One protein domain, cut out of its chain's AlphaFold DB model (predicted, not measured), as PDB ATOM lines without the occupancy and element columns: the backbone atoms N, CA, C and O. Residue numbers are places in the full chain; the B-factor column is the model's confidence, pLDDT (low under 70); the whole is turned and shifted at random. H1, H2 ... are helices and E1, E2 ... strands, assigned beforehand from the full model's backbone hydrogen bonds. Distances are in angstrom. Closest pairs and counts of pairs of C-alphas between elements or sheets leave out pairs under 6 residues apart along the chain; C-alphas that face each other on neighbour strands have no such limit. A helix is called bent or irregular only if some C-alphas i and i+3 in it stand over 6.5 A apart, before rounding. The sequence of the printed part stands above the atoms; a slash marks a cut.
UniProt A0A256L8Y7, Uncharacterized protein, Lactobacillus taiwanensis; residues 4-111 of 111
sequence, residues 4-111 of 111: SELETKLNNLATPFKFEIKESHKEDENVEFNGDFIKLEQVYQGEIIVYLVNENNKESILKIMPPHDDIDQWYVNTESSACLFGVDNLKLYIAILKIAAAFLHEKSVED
ATOM      1  N   SER A   4      41.085 -35.809  37.691       54.53
ATOM      2  CA  SER A   4      40.512 -36.704  38.706       54.53
ATOM      3  C   SER A   4      41.396 -36.932  39.942       54.53
ATOM      4  O   SER A   4      40.897 -37.246  41.024       54.53
ATOM      5  N   GLU A   5      42.719 -36.785  39.817       58.03
ATOM      6  CA  GLU A   5      43.651 -36.885  40.946       58.03
ATOM      7  C   GLU A   5      43.631 -35.615  41.806       58.03
ATOM      8  O   GLU A   5      43.863 -35.709  43.013       58.03
ATOM      9  N   LEU A   6      43.365 -34.446  41.212       55.25
ATOM     10  CA  LEU A   6      43.215 -33.178  41.924       55.25
ATOM     11  C   LEU A   6      41.901 -33.166  42.704       55.25
ATOM     12  O   LEU A   6      41.943 -32.999  43.921       55.25
ATOM     13  N   GLU A   7      40.774 -33.455  42.047       53.72
ATOM     14  CA  GLU A   7      39.457 -33.558  42.694       53.72
ATOM     15  C   GLU A   7      39.490 -34.512  43.885       53.72
ATOM     16  O   GLU A   7      39.071 -34.167  44.989       53.72
ATOM     17  N   THR A   8      40.043 -35.713  43.687       66.31
ATOM     18  CA  THR A   8      40.149 -36.718  44.749       66.31
ATOM     19  C   THR A   8      40.990 -36.196  45.913       66.31
ATOM     20  O   THR A   8      40.622 -36.366  47.076       66.31
ATOM     21  N   LYS A   9      42.119 -35.531  45.638       64.75
ATOM     22  CA  LYS A   9      42.972 -34.958  46.690       64.75
ATOM     23  C   LYS A   9      42.269 -33.841  47.442       64.75
ATOM     24  O   LYS A   9      42.337 -33.823  48.668       64.75
ATOM     25  N   LEU A  10      41.615 -32.926  46.738       62.12
ATOM     26  CA  LEU A  10      40.966 -31.791  47.372       62.12
ATOM     27  C   LEU A  10      39.747 -32.242  48.190       62.12
ATOM     28  O   LEU A  10      39.622 -31.832  49.341       62.12
ATOM     29  N   ASN A  11      38.929 -33.169  47.681       59.88
ATOM     30  CA  ASN A  11      37.818 -33.766  48.431       59.88
ATOM     31  C   ASN A  11      38.287 -34.517  49.692       59.88
ATOM     32  O   ASN A  11      37.693 -34.383  50.765       59.88
ATOM     33  N   ASN A  12      39.406 -35.246  49.611       65.94
ATOM     34  CA  ASN A  12      40.006 -35.897  50.782       65.94
ATOM     35  C   ASN A  12      40.497 -34.883  51.833       65.94
ATOM     36  O   ASN A  12      40.419 -35.138  53.032       65.94
ATOM     37  N   LEU A  13      40.999 -33.721  51.406       60.19
ATOM     38  CA  LEU A  13      41.425 -32.645  52.309       60.19
ATOM     39  C   LEU A  13      40.238 -31.857  52.889       60.19
ATOM     40  O   LEU A  13      40.341 -31.325  53.997       60.19
ATOM     41  N   ALA A  14      39.132 -31.802  52.147       55.62
ATOM     42  CA  ALA A  14      37.894 -31.102  52.471       55.62
ATOM     43  C   ALA A  14      36.935 -31.898  53.364       55.62
ATOM     44  O   ALA A  14      35.999 -31.320  53.905       55.62
ATOM     45  N   THR A  15      37.169 -33.202  53.563       55.72
ATOM     46  CA  THR A  15      36.296 -34.101  54.346       55.72
ATOM     47  C   THR A  15      35.837 -33.529  55.708       55.72
ATOM     48  O   THR A  15      34.675 -33.728  56.061       55.72
ATOM     49  N   PRO A  16      36.656 -32.772  56.473       51.50
ATOM     50  CA  PRO A  16      36.209 -32.149  57.726       51.50
ATOM     51  C   PRO A  16      35.214 -30.982  57.572       51.50
ATOM     52  O   PRO A  16      34.618 -30.567  58.560       51.50
ATOM     53  N   PHE A  17      35.050 -30.424  56.371       49.50
ATOM     54  CA  PHE A  17      34.460 -29.102  56.142       49.50
ATOM     55  C   PHE A  17      33.101 -29.116  55.408       49.50
ATOM     56  O   PHE A  17      32.608 -28.057  55.034       49.50
ATOM     57  N   LYS A  18      32.458 -30.285  55.244       50.53
ATOM     58  CA  LYS A  18      31.117 -30.464  54.628       50.53
ATOM     59  C   LYS A  18      30.929 -29.865  53.217       50.53
ATOM     60  O   LYS A  18      29.788 -29.698  52.797       50.53
ATOM     61  N   PHE A  19      31.997 -29.584  52.474       45.16
ATOM     62  CA  PHE A  19      31.894 -29.168  51.073       45.16
ATOM     63  C   PHE A  19      32.425 -30.249  50.126       45.16
ATOM     64  O   PHE A  19      33.325 -31.015  50.476       45.16
ATOM     65  N   GLU A  20      31.840 -30.310  48.930       43.47
ATOM     66  CA  GLU A  20      32.178 -31.253  47.861       43.47
ATOM     67  C   GLU A  20      32.744 -30.465  46.674       43.47
ATOM     68  O   GLU A  20      32.135 -29.503  46.204       43.47
ATOM     69  N   ILE A  21      33.922 -30.861  46.202       51.94
ATOM     70  CA  ILE A  21      34.612 -30.250  45.067       51.94
ATOM     71  C   ILE A  21      34.242 -31.039  43.817       51.94
ATOM     72  O   ILE A  21      34.552 -32.229  43.731       51.94
ATOM     73  N   LYS A  22      33.576 -30.377  42.863       47.62
ATOM     74  CA  LYS A  22      33.188 -30.947  41.566       47.62
ATOM     75  C   LYS A  22      33.845 -30.135  40.454       47.62
ATOM     76  O   LYS A  22      33.470 -28.985  40.228       47.62
ATOM     77  N   GLU A  23      34.811 -30.712  39.749       47.62
ATOM     78  CA  GLU A  23      35.416 -30.075  38.579       47.62
ATOM     79  C   GLU A  23      34.407 -30.141  37.422       47.62
ATOM     80  O   GLU A  23      33.954 -31.209  37.000       47.62
ATOM     81  N   SER A  24      33.971 -28.976  36.934       43.19
ATOM     82  CA  SER A  24      33.050 -28.900  35.800       43.19
ATOM     83  C   SER A  24      33.857 -28.909  34.500       43.19
ATOM     84  O   SER A  24      34.844 -28.193  34.370       43.19
ATOM     85  N   HIS A  25      33.435 -29.683  33.494       42.72
ATOM     86  CA  HIS A  25      34.107 -29.778  32.183       42.72
ATOM     87  C   HIS A  25      34.113 -28.472  31.350       42.72
ATOM     88  O   HIS A  25      34.437 -28.494  30.162       42.72
ATOM     89  N   LYS A  26      33.744 -27.336  31.941       43.62
ATOM     90  CA  LYS A  26      33.866 -26.000  31.362       43.62
ATOM     91  C   LYS A  26      34.764 -25.190  32.280       43.62
ATOM     92  O   LYS A  26      34.249 -24.836  33.322       43.62
ATOM     93  N   GLU A  27      36.023 -24.964  31.886       46.81
ATOM     94  CA  GLU A  27      37.057 -23.979  32.323       46.81
ATOM     95  C   GLU A  27      37.082 -23.417  33.773       46.81
ATOM     96  O   GLU A  27      37.947 -22.617  34.102       46.81
ATOM     97  N   ASP A  28      36.212 -23.873  34.662       45.53
ATOM     98  CA  ASP A  28      35.778 -23.237  35.892       45.53
ATOM     99  C   ASP A  28      35.431 -24.341  36.911       45.53
ATOM    100  O   ASP A  28      34.454 -25.088  36.746       45.53
ATOM    101  N   GLU A  29      36.235 -24.452  37.970       53.06
ATOM    102  CA  GLU A  29      36.011 -25.380  39.085       53.06
ATOM    103  C   GLU A  29      35.088 -24.724  40.117       53.06
ATOM    104  O   GLU A  29      35.452 -23.689  40.658       53.06
ATOM    105  N   ASN A  30      33.926 -25.305  40.438       51.66
ATOM    106  CA  ASN A  30      33.000 -24.751  41.439       51.66
ATOM    107  C   ASN A  30      32.818 -25.719  42.626       51.66
ATOM    108  O   ASN A  30      32.671 -26.927  42.449       51.66
ATOM    109  N   VAL A  31      32.782 -25.178  43.841       56.66
ATOM    110  CA  VAL A  31      32.662 -25.867  45.134       56.66
ATOM    111  C   VAL A  31      31.548 -25.183  45.922       56.66
ATOM    112  O   VAL A  31      31.598 -23.980  46.100       56.66
ATOM    113  N   GLU A  32      30.533 -25.888  46.406       49.06
ATOM    114  CA  GLU A  32      29.423 -25.250  47.140       49.06
ATOM    115  C   GLU A  32      29.744 -25.110  48.644       49.06
ATOM    116  O   GLU A  32      30.162 -26.076  49.288       49.06
ATOM    117  N   PHE A  33      29.547 -23.918  49.215       55.09
ATOM    118  CA  PHE A  33      29.739 -23.581  50.628       55.09
ATOM    119  C   PHE A  33      28.600 -22.674  51.126       55.09
ATOM    120  O   PHE A  33      28.462 -21.541  50.683       55.09
ATOM    121  N   ASN A  34      27.791 -23.151  52.082       53.19
ATOM    122  CA  ASN A  34      26.677 -22.395  52.687       53.19
ATOM    123  C   ASN A  34      25.651 -21.799  51.691       53.19
ATOM    124  O   ASN A  34      25.006 -20.802  52.003       53.19
ATOM    125  N   GLY A  35      25.460 -22.420  50.523       58.16
ATOM    126  CA  GLY A  35      24.568 -21.923  49.466       58.16
ATOM    127  C   GLY A  35      25.226 -20.943  48.485       58.16
ATOM    128  O   GLY A  35      24.624 -20.634  47.461       58.16
ATOM    129  N   ASP A  36      26.465 -20.523  48.757       63.66
ATOM    130  CA  ASP A  36      27.337 -19.828  47.809       63.66
ATOM    131  C   ASP A  36      28.279 -20.830  47.118       63.66
ATOM    132  O   ASP A  36      28.533 -21.925  47.620       63.66
ATOM    133  N   PHE A  37      28.841 -20.465  45.967       71.25
ATOM    134  CA  PHE A  37      29.805 -21.289  45.237       71.25
ATOM    135  C   PHE A  37      31.213 -20.700  45.352       71.25
ATOM    136  O   PHE A  37      31.506 -19.633  44.829       71.25
ATOM    137  N   ILE A  38      32.127 -21.405  46.002       74.31
ATOM    138  CA  ILE A  38      33.559 -21.146  45.924       74.31
ATOM    139  C   ILE A  38      34.078 -21.657  44.579       74.31
ATOM    140  O   ILE A  38      34.058 -22.854  44.317       74.31
ATOM    141  N   LYS A  39      34.582 -20.773  43.728       75.00
ATOM    142  CA  LYS A  39      35.171 -21.146  42.441       75.00
ATOM    143  C   LYS A  39      36.692 -21.073  42.486       75.00
ATOM    144  O   LYS A  39      37.232 -20.063  42.930       75.00
ATOM    145  N   LEU A  40      37.377 -22.103  42.006       77.56
ATOM    146  CA  LEU A  40      38.827 -22.112  41.821       77.56
ATOM    147  C   LEU A  40      39.142 -21.920  40.336       77.56
ATOM    148  O   LEU A  40      38.539 -22.539  39.464       77.56
ATOM    149  N   GLU A  41      40.072 -21.024  40.036       78.25
ATOM    150  CA  GLU A  41      40.512 -20.757  38.669       78.25
ATOM    151  C   GLU A  41      42.035 -20.786  38.641       78.25
ATOM    152  O   GLU A  41      42.689 -19.956  39.278       78.25
ATOM    153  N   GLN A  42      42.602 -21.758  37.926       73.81
ATOM    154  CA  GLN A  42      44.033 -21.785  37.671       73.81
ATOM    155  C   GLN A  42      44.352 -20.880  36.480       73.81
ATOM    156  O   GLN A  42      43.863 -21.092  35.373       73.81
ATOM    157  N   VAL A  43      45.207 -19.888  36.703       77.62
ATOM    158  CA  VAL A  43      45.650 -18.934  35.684       77.62
ATOM    159  C   VAL A  43      47.146 -19.117  35.384       77.62
ATOM    160  O   VAL A  43      47.740 -20.168  35.651       77.62
ATOM    161  N   TYR A  44      47.763 -18.120  34.746       72.00
ATOM    162  CA  TYR A  44      49.158 -18.163  34.307       72.00
ATOM    163  C   TYR A  44      50.128 -18.556  35.438       72.00
ATOM    164  O   TYR A  44      49.949 -18.171  36.590       72.00
ATOM    165  N   GLN A  45      51.154 -19.352  35.102       69.62
ATOM    166  CA  GLN A  45      52.169 -19.872  36.042       69.62
ATOM    167  C   GLN A  45      51.622 -20.701  37.221       69.62
ATOM    168  O   GLN A  45      52.329 -20.958  38.192       69.62
ATOM    169  N   GLY A  46      50.386 -21.192  37.119       71.81
ATOM    170  CA  GLY A  46      49.785 -22.031  38.147       71.81
ATOM    171  C   GLY A  46      49.297 -21.259  39.371       71.81
ATOM    172  O   GLY A  46      49.011 -21.896  40.382       71.81
ATOM    173  N   GLU A  47      49.182 -19.928  39.279       83.31
ATOM    174  CA  GLU A  47      48.408 -19.133  40.234       83.31
ATOM    175  C   GLU A  47      46.967 -19.657  40.288       83.31
ATOM    176  O   GLU A  47      46.363 -19.969  39.264       83.31
ATOM    177  N   ILE A  48      46.430 -19.769  41.497       85.06
ATOM    178  CA  ILE A  48      45.067 -20.199  41.781       85.06
ATOM    179  C   ILE A  48      44.328 -19.002  42.362       85.06
ATOM    180  O   ILE A  48      44.702 -18.494  43.422       85.06
ATOM    181  N   ILE A  49      43.264 -18.572  41.693       84.69
ATOM    182  CA  ILE A  49      42.342 -17.560  42.199       84.69
ATOM    183  C   ILE A  49      41.118 -18.267  42.773       84.69
ATOM    184  O   ILE A  49      40.480 -19.073  42.102       84.69
ATOM    185  N   VAL A  50      40.790 -17.949  44.019       86.19
ATOM    186  CA  VAL A  50      39.588 -18.396  44.713       86.19
ATOM    187  C   VAL A  50      38.564 -17.275  44.653       86.19
ATOM    188  O   VAL A  50      38.843 -16.138  45.052       86.19
ATOM    189  N   TYR A  51      37.372 -17.599  44.176       83.44
ATOM    190  CA  TYR A  51      36.238 -16.697  44.134       83.44
ATOM    191  C   TYR A  51      35.124 -17.185  45.042       83.44
ATOM    192  O   TYR A  51      34.912 -18.386  45.141       83.44
ATOM    193  N   LEU A  52      34.379 -16.258  45.627       83.12
ATOM    194  CA  LEU A  52      33.040 -16.503  46.136       83.12
ATOM    195  C   LEU A  52      32.040 -16.058  45.062       83.12
ATOM    196  O   LEU A  52      32.101 -14.933  44.562       83.12
ATOM    197  N   VAL A  53      31.154 -16.958  44.657       80.19
ATOM    198  CA  VAL A  53      30.170 -16.762  43.593       80.19
ATOM    199  C   VAL A  53      28.778 -16.911  44.187       80.19
ATOM    200  O   VAL A  53      28.447 -17.949  44.754       80.19
ATOM    201  N   ASN A  54      27.955 -15.886  44.015       80.06
ATOM    202  CA  ASN A  54      26.529 -15.919  44.327       80.06
ATOM    203  C   ASN A  54      25.717 -15.632  43.053       80.06
ATOM    204  O   ASN A  54      26.292 -15.409  41.987       80.06
ATOM    205  N   GLU A  55      24.383 -15.639  43.142       75.31
ATOM    206  CA  GLU A  55      23.479 -15.560  41.977       75.31
ATOM    207  C   GLU A  55      23.788 -14.417  40.990       75.31
ATOM    208  O   GLU A  55      23.488 -14.546  39.805       75.31
ATOM    209  N   ASN A  56      24.396 -13.314  41.449       77.31
ATOM    210  CA  ASN A  56      24.656 -12.130  40.623       77.31
ATOM    211  C   ASN A  56      26.096 -11.596  40.704       77.31
ATOM    212  O   ASN A  56      26.390 -10.581  40.071       77.31
ATOM    213  N   ASN A  57      26.986 -12.220  41.478       80.44
ATOM    214  CA  ASN A  57      28.321 -11.685  41.738       80.44
ATOM    215  C   ASN A  57      29.405 -12.771  41.747       80.44
ATOM    216  O   ASN A  57      29.169 -13.908  42.150       80.44
ATOM    217  N   LYS A  58      30.613 -12.381  41.332       83.62
ATOM    218  CA  LYS A  58      31.853 -13.162  41.422       83.62
ATOM    219  C   LYS A  58      32.899 -12.271  42.089       83.62
ATOM    220  O   LYS A  58      33.399 -11.339  41.464       83.62
ATOM    221  N   GLU A  59      33.231 -12.564  43.338       85.88
ATOM    222  CA  GLU A  59      34.193 -11.806  44.143       85.88
ATOM    223  C   GLU A  59      35.461 -12.630  44.373       85.88
ATOM    224  O   GLU A  59      35.373 -13.814  44.671       85.88
ATOM    225  N   SER A  60      36.647 -12.042  44.188       86.38
ATOM    226  CA  SER A  60      37.925 -12.736  44.410       86.38
ATOM    227  C   SER A  60      38.364 -12.563  45.857       86.38
ATOM    228  O   SER A  60      38.757 -11.467  46.239       86.38
ATOM    229  N   ILE A  61      38.362 -13.659  46.614       87.12
ATOM    230  CA  ILE A  61      38.633 -13.641  48.059       87.12
ATOM    231  C   ILE A  61      40.085 -14.009  48.399       87.12
ATOM    232  O   ILE A  61      40.605 -13.654  49.461       87.12
ATOM    233  N   LEU A  62      40.759 -14.744  47.507       88.44
ATOM    234  CA  LEU A  62      42.112 -15.248  47.731       88.44
ATOM    235  C   LEU A  62      42.815 -15.541  46.403       88.44
ATOM    236  O   LEU A  62      42.214 -16.077  45.477       88.44
ATOM    237  N   LYS A  63      44.110 -15.252  46.329       90.50
ATOM    238  CA  LYS A  63      45.010 -15.720  45.273       90.50
ATOM    239  C   LYS A  63      46.198 -16.420  45.902       90.50
ATOM    240  O   LYS A  63      46.768 -15.918  46.871       90.50
ATOM    241  N   ILE A  64      46.567 -17.571  45.362       90.44
ATOM    242  CA  ILE A  64      47.725 -18.341  45.802       90.44
ATOM    243  C   ILE A  64      48.571 -18.653  44.580       90.44
ATOM    244  O   ILE A  64      48.109 -19.327  43.666       90.44
ATOM    245  N   MET A  65      49.822 -18.219  44.588       89.56
ATOM    246  CA  MET A  65      50.791 -18.550  43.556       89.56
ATOM    247  C   MET A  65      51.860 -19.484  44.133       89.56
ATOM    248  O   MET A  65      52.422 -19.185  45.196       89.56
ATOM    249  N   PRO A  66      52.127 -20.626  43.478       88.38
ATOM    250  CA  PRO A  66      53.176 -21.535  43.910       88.38
ATOM    251  C   PRO A  66      54.570 -20.921  43.719       88.38
ATOM    252  O   PRO A  66      54.735 -19.997  42.914       88.38
ATOM    253  N   PRO A  67      55.585 -21.458  44.420       89.31
ATOM    254  CA  PRO A  67      56.981 -21.186  44.105       89.31
ATOM    255  C   PRO A  67      57.249 -21.447  42.620       89.31
ATOM    256  O   PRO A  67      56.857 -22.491  42.088       89.31
ATOM    257  N   HIS A  68      57.887 -20.495  41.953       83.38
ATOM    258  CA  HIS A  68      58.202 -20.552  40.528       83.38
ATOM    259  C   HIS A  68      59.445 -19.706  40.240       83.38
ATOM    260  O   HIS A  68      59.762 -18.773  40.982       83.38
ATOM    261  N   ASP A  69      60.129 -20.038  39.146       81.69
ATOM    262  CA  ASP A  69      61.354 -19.371  38.704       81.69
ATOM    263  C   ASP A  69      62.391 -19.255  39.844       81.69
ATOM    264  O   ASP A  69      62.725 -20.259  40.478       81.69
ATOM    265  N   ASP A  70      62.884 -18.046  40.120       79.81
ATOM    266  CA  ASP A  70      63.875 -17.756  41.166       79.81
ATOM    267  C   ASP A  70      63.247 -17.512  42.558       79.81
ATOM    268  O   ASP A  70      63.945 -17.138  43.505       79.81
ATOM    269  N   ILE A  71      61.926 -17.694  42.706       80.44
ATOM    270  CA  ILE A  71      61.183 -17.412  43.942       80.44
ATOM    271  C   ILE A  71      60.755 -18.723  44.603       80.44
ATOM    272  O   ILE A  71      59.718 -19.306  44.287       80.44
ATOM    273  N   ASP A  72      61.526 -19.151  45.606       86.88
ATOM    274  CA  ASP A  72      61.245 -20.346  46.417       86.88
ATOM    275  C   ASP A  72      60.231 -20.076  47.553       86.88
ATOM    276  O   ASP A  72      60.426 -20.421  48.722       86.88
ATOM    277  N   GLN A  73      59.158 -19.344  47.239       90.50
ATOM    278  CA  GLN A  73      58.140 -18.924  48.202       90.50
ATOM    279  C   GLN A  73      56.742 -18.990  47.590       90.50
ATOM    280  O   GLN A  73      56.534 -18.658  46.428       90.50
ATOM    281  N   TRP A  74      55.769 -19.385  48.405       91.50
ATOM    282  CA  TRP A  74      54.354 -19.231  48.100       91.50
ATOM    283  C   TRP A  74      53.959 -17.775  48.265       91.50
ATOM    284  O   TRP A  74      54.186 -17.189  49.325       91.50
ATOM    285  N   TYR A  75      53.295 -17.220  47.263       90.44
ATOM    286  CA  TYR A  75      52.653 -15.923  47.379       90.44
ATOM    287  C   TYR A  75      51.168 -16.120  47.658       90.44
ATOM    288  O   TYR A  75      50.483 -16.846  46.944       90.44
ATOM    289  N   VAL A  76      50.678 -15.498  48.724       90.12
ATOM    290  CA  VAL A  76      49.285 -15.583  49.155       90.12
ATOM    291  C   VAL A  76      48.751 -14.170  49.287       90.12
ATOM    292  O   VAL A  76      49.206 -13.405  50.132       90.12
ATOM    293  N   ASN A  77      47.779 -13.828  48.454       90.44
ATOM    294  CA  ASN A  77      47.147 -12.522  48.425       90.44
ATOM    295  C   ASN A  77      45.673 -12.647  48.796       90.44
ATOM    296  O   ASN A  77      44.898 -13.293  48.099       90.44
ATOM    297  N   THR A  78      45.305 -12.036  49.907       86.12
ATOM    298  CA  THR A  78      43.925 -11.875  50.371       86.12
ATOM    299  C   THR A  78      43.425 -10.486  49.985       86.12
ATOM    300  O   THR A  78      44.218  -9.611  49.649       86.12
ATOM    301  N   GLU A  79      42.131 -10.219  50.129       79.38
ATOM    302  CA  GLU A  79      41.575  -8.872  49.909       79.38
ATOM    303  C   GLU A  79      42.235  -7.772  50.764       79.38
ATOM    304  O   GLU A  79      42.256  -6.606  50.379       79.38
ATOM    305  N   SER A  80      42.788  -8.139  51.925       79.81
ATOM    306  CA  SER A  80      43.327  -7.193  52.911       79.81
ATOM    307  C   SER A  80      44.855  -7.128  52.954       79.81
ATOM    308  O   SER A  80      45.416  -6.171  53.489       79.81
ATOM    309  N   SER A  81      45.549  -8.149  52.445       85.56
ATOM    310  CA  SER A  81      46.998  -8.290  52.606       85.56
ATOM    311  C   SER A  81      47.606  -9.308  51.648       85.56
ATOM    312  O   SER A  81      46.980 -10.318  51.323       85.56
ATOM    313  N   ALA A  82      48.867  -9.077  51.280       88.88
ATOM    314  CA  ALA A  82      49.687 -10.017  50.531       88.88
ATOM    315  C   ALA A  82      50.889 -10.478  51.367       88.88
ATOM    316  O   ALA A  82      51.600  -9.663  51.956       88.88
ATOM    317  N   CYS A  83      51.113 -11.789  51.400       89.50
ATOM    318  CA  CYS A  83      52.112 -12.456  52.225       89.50
ATOM    319  C   CYS A  83      52.946 -13.430  51.387       89.50
ATOM    320  O   CYS A  83      52.438 -14.087  50.479       89.50
ATOM    321  N   LEU A  84      54.221 -13.563  51.748       90.44
ATOM    322  CA  LEU A  84      55.119 -14.583  51.213       90.44
ATOM    323  C   LEU A  84      55.400 -15.623  52.293       90.44
ATOM    324  O   LEU A  84      55.789 -15.285  53.412       90.44
ATOM    325  N   PHE A  85      55.228 -16.895  51.952       88.88
ATOM    326  CA  PHE A  85      55.528 -18.016  52.830       88.88
ATOM    327  C   PHE A  85      56.631 -18.862  52.208       88.88
ATOM    328  O   PHE A  85      56.527 -19.272  51.057       88.88
ATOM    329  N   GLY A  86      57.664 -19.196  52.981       89.06
ATOM    330  CA  GLY A  86      58.585 -20.265  52.582       89.06
ATOM    331  C   GLY A  86      57.823 -21.566  52.294       89.06
ATOM    332  O   GLY A  86      56.743 -21.782  52.854       89.06
ATOM    333  N   VAL A  87      58.385 -22.429  51.445       80.81
ATOM    334  CA  VAL A  87      57.747 -23.668  50.951       80.81
ATOM    335  C   VAL A  87      57.085 -24.500  52.057       80.81
ATOM    336  O   VAL A  87      55.961 -24.976  51.885       80.81
ATOM    337  N   ASP A  88      57.739 -24.623  53.214       81.69
ATOM    338  CA  ASP A  88      57.234 -25.401  54.352       81.69
ATOM    339  C   ASP A  88      56.323 -24.607  55.301       81.69
ATOM    340  O   ASP A  88      55.474 -25.180  55.991       81.69
ATOM    341  N   ASN A  89      56.437 -23.278  55.307       85.25
ATOM    342  CA  ASN A  89      55.731 -22.412  56.252       85.25
ATOM    343  C   ASN A  89      54.243 -22.265  55.915       85.25
ATOM    344  O   ASN A  89      53.434 -22.082  56.825       85.25
ATOM    345  N   LEU A  90      53.856 -22.397  54.638       85.25
ATOM    346  CA  LEU A  90      52.444 -22.321  54.242       85.25
ATOM    347  C   LEU A  90      51.611 -23.435  54.899       85.25
ATOM    348  O   LEU A  90      50.493 -23.197  55.352       85.25
ATOM    349  N   LYS A  91      52.167 -24.648  55.017       81.75
ATOM    350  CA  LYS A  91      51.484 -25.775  55.675       81.75
ATOM    351  C   LYS A  91      51.234 -25.493  57.152       81.75
ATOM    352  O   LYS A  91      50.143 -25.764  57.650       81.75
ATOM    353  N   LEU A  92      52.236 -24.936  57.835       79.50
ATOM    354  CA  LEU A  92      52.122 -24.554  59.238       79.50
ATOM    355  C   LEU A  92      51.081 -23.444  59.419       79.50
ATOM    356  O   LEU A  92      50.229 -23.548  60.296       79.50
ATOM    357  N   TYR A  93      51.100 -22.431  58.552       83.38
ATOM    358  CA  TYR A  93      50.109 -21.358  58.552       83.38
ATOM    359  C   TYR A  93      48.679 -21.897  58.395       83.38
ATOM    360  O   TYR A  93      47.816 -21.597  59.217       83.38
ATOM    361  N   ILE A  94      48.437 -22.774  57.414       84.81
ATOM    362  CA  ILE A  94      47.127 -23.415  57.218       84.81
ATOM    363  C   ILE A  94      46.714 -24.232  58.452       84.81
ATOM    364  O   ILE A  94      45.550 -24.201  58.848       84.81
ATOM    365  N   ALA A  95      47.642 -24.957  59.084       76.00
ATOM    366  CA  ALA A  95      47.343 -25.712  60.300       76.00
ATOM    367  C   ALA A  95      46.919 -24.793  61.459       76.00
ATOM    368  O   ALA A  95      45.945 -25.092  62.147       76.00
ATOM    369  N   ILE A  96      47.592 -23.653  61.631       78.81
ATOM    370  CA  ILE A  96      47.229 -22.644  62.635       78.81
ATOM    371  C   ILE A  96      45.840 -22.067  62.344       78.81
ATOM    372  O   ILE A  96      45.022 -21.980  63.260       78.81
ATOM    373  N   LEU A  97      45.530 -21.743  61.082       81.62
ATOM    374  CA  LEU A  97      44.198 -21.266  60.697       81.62
ATOM    375  C   LEU A  97      43.100 -22.283  61.023       81.62
ATOM    376  O   LEU A  97      42.044 -21.898  61.518       81.62
ATOM    377  N   LYS A  98      43.348 -23.581  60.808       76.75
ATOM    378  CA  LYS A  98      42.398 -24.643  61.178       76.75
ATOM    379  C   LYS A  98      42.143 -24.692  62.686       76.75
ATOM    380  O   LYS A  98      40.995 -24.838  63.094       76.75
ATOM    381  N   ILE A  99      43.190 -24.549  63.501       73.69
ATOM    382  CA  ILE A  99      43.067 -24.508  64.968       73.69
ATOM    383  C   ILE A  99      42.261 -23.278  65.399       73.69
ATOM    384  O   ILE A  99      41.337 -23.400  66.200       73.69
ATOM    385  N   ALA A 100      42.570 -22.105  64.839       74.69
ATOM    386  CA  ALA A 100      41.847 -20.871  65.133       74.69
ATOM    387  C   ALA A 100      40.364 -20.965  64.736       74.69
ATOM    388  O   ALA A 100      39.498 -20.575  65.514       74.69
ATOM    389  N   ALA A 101      40.059 -21.532  63.566       74.88
ATOM    390  CA  ALA A 101      38.687 -21.747  63.114       74.88
ATOM    391  C   ALA A 101      37.908 -22.690  64.046       74.88
ATOM    392  O   ALA A 101      36.767 -22.389  64.391       74.88
ATOM    393  N   ALA A 102      38.524 -23.789  64.495       68.75
ATOM    394  CA  ALA A 102      37.909 -24.701  65.461       68.75
ATOM    395  C   ALA A 102      37.609 -23.994  66.794       68.75
ATOM    396  O   ALA A 102      36.491 -24.079  67.294       68.75
ATOM    397  N   PHE A 103      38.569 -23.223  67.313       70.56
ATOM    398  CA  PHE A 103      38.395 -22.440  68.538       70.56
ATOM    399  C   PHE A 103      37.254 -21.413  68.430       70.56
ATOM    400  O   PHE A 103      36.437 -21.285  69.340       70.56
ATOM    401  N   LEU A 104      37.173 -20.687  67.311       71.88
ATOM    402  CA  LEU A 104      36.094 -19.725  67.067       71.88
ATOM    403  C   LEU A 104      34.732 -20.414  66.938       71.88
ATOM    404  O   LEU A 104      33.733 -19.886  67.424       71.88
ATOM    405  N   HIS A 105      34.684 -21.594  66.315       70.31
ATOM    406  CA  HIS A 105      33.449 -22.360  66.197       70.31
ATOM    407  C   HIS A 105      32.933 -22.821  67.563       70.31
ATOM    408  O   HIS A 105      31.757 -22.619  67.856       70.31
ATOM    409  N   GLU A 106      33.804 -23.357  68.423       70.00
ATOM    410  CA  GLU A 106      33.443 -23.727  69.799       70.00
ATOM    411  C   GLU A 106      32.838 -22.537  70.553       70.00
ATOM    412  O   GLU A 106      31.789 -22.673  71.175       70.00
ATOM    413  N   LYS A 107      33.429 -21.345  70.407       68.56
ATOM    414  CA  LYS A 107      32.902 -20.114  71.012       68.56
ATOM    415  C   LYS A 107      31.529 -19.708  70.478       68.56
ATOM    416  O   LYS A 107      30.716 -19.223  71.247       68.56
ATOM    417  N   SER A 108      31.261 -19.924  69.192       62.00
ATOM    418  CA  SER A 108      29.975 -19.574  68.570       62.00
ATOM    419  C   SER A 108      28.809 -20.508  68.921       62.00
ATOM    420  O   SER A 108      27.668 -20.157  68.652       62.00
ATOM    421  N   VAL A 109      29.085 -21.700  69.467       61.28
ATOM    422  CA  VAL A 109      28.070 -22.699  69.865       61.28
ATOM    423  C   VAL A 109      27.755 -22.618  71.369       61.28
ATOM    424  O   VAL A 109      26.771 -23.196  71.829       61.28
ATOM    425  N   GLU A 110      28.589 -21.916  72.142       54.75
ATOM    426  CA  GLU A 110      28.371 -21.640  73.569       54.75
ATOM    427  C   GLU A 110      27.406 -20.459  73.827       54.75
ATOM    428  O   GLU A 110      26.938 -20.327  74.960       54.75
ATOM    429  N   ASP A 111      27.091 -19.657  72.801       43.97
ATOM    430  CA  ASP A 111      26.100 -18.559  72.806       43.97
ATOM    431  C   ASP A 111      24.767 -18.979  72.147       43.97
ATOM    432  O   ASP A 111      23.706 -18.455  72.569       43.97
TER     433      ASP A 111
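This is residues 4 to 111 of the 111 residues of an uncharacterized protein of Lactobacillus taiwanensis (UniProt A0A256L8Y7). One strongly twisted sheet of seven antiparallel strands has H1 packed at its first edge, over E1, while the long H2 leaves its other end and sticks out as an arm with residues 94 to 109. The 108 printed residues hold H1, then E1 to E7 in sheet order, a meander, each strand the antiparallel neighbour of the one before, then H2; the class is mixed. The whole is only just compact, close to loose, with a radius of gyration of the C-alphas of 15.2 A and spans of 49 by 33 by 29 A.

H1, residues 4 to 17, is on the sheet at a height of 7.4 A, only just over E1, residues 21 to 23, with 3 C-alphas; their closest C-alphas, Asn 11 and Ile 21, are 5.8 A apart. E1 and E2, residues 29 to 33, form a hairpin with no N and O within hydrogen-bond range; C-alphas 21 and 31 face each other at 4.8 A. Further hairpins join E2 to E3, residues 36 to 42 (N 31 and O 38, 2.7 A), E3 to E4, residues 48 to 54 (N 39 and O 51, 2.8 A), E4 to E5, residues 57 to 65 (N 50 and O 62, 2.8 A), E5 to E6, residues 73 to 78 (N 63 and O 77, 2.8 A), and E6 to E7, residues 82 to 86 (N 74 and O 85, 2.8 A). H2, residues 89 to 109, only grazes the sheet with residues 89 to 93; H1 and H2 are apart. Every O i to N i+4 pair is within range in H2, 8 of 10 in H1.

H1 begins at C-alpha 4 (40.512, -36.704, 38.706), spans 20.0 A and is irregular, C-alphas 13 and 16 being 7.5 A apart. E5 spans 23.6 A and bends by 51 degrees at residue 61. H2 spans 30.8 A, ending at C-alpha 109 (28.070, -22.699, 69.865).

The printed part has no cut and no long link. Residues 4 to 36, 45, 102 and 107 to 111 have pLDDT under 70.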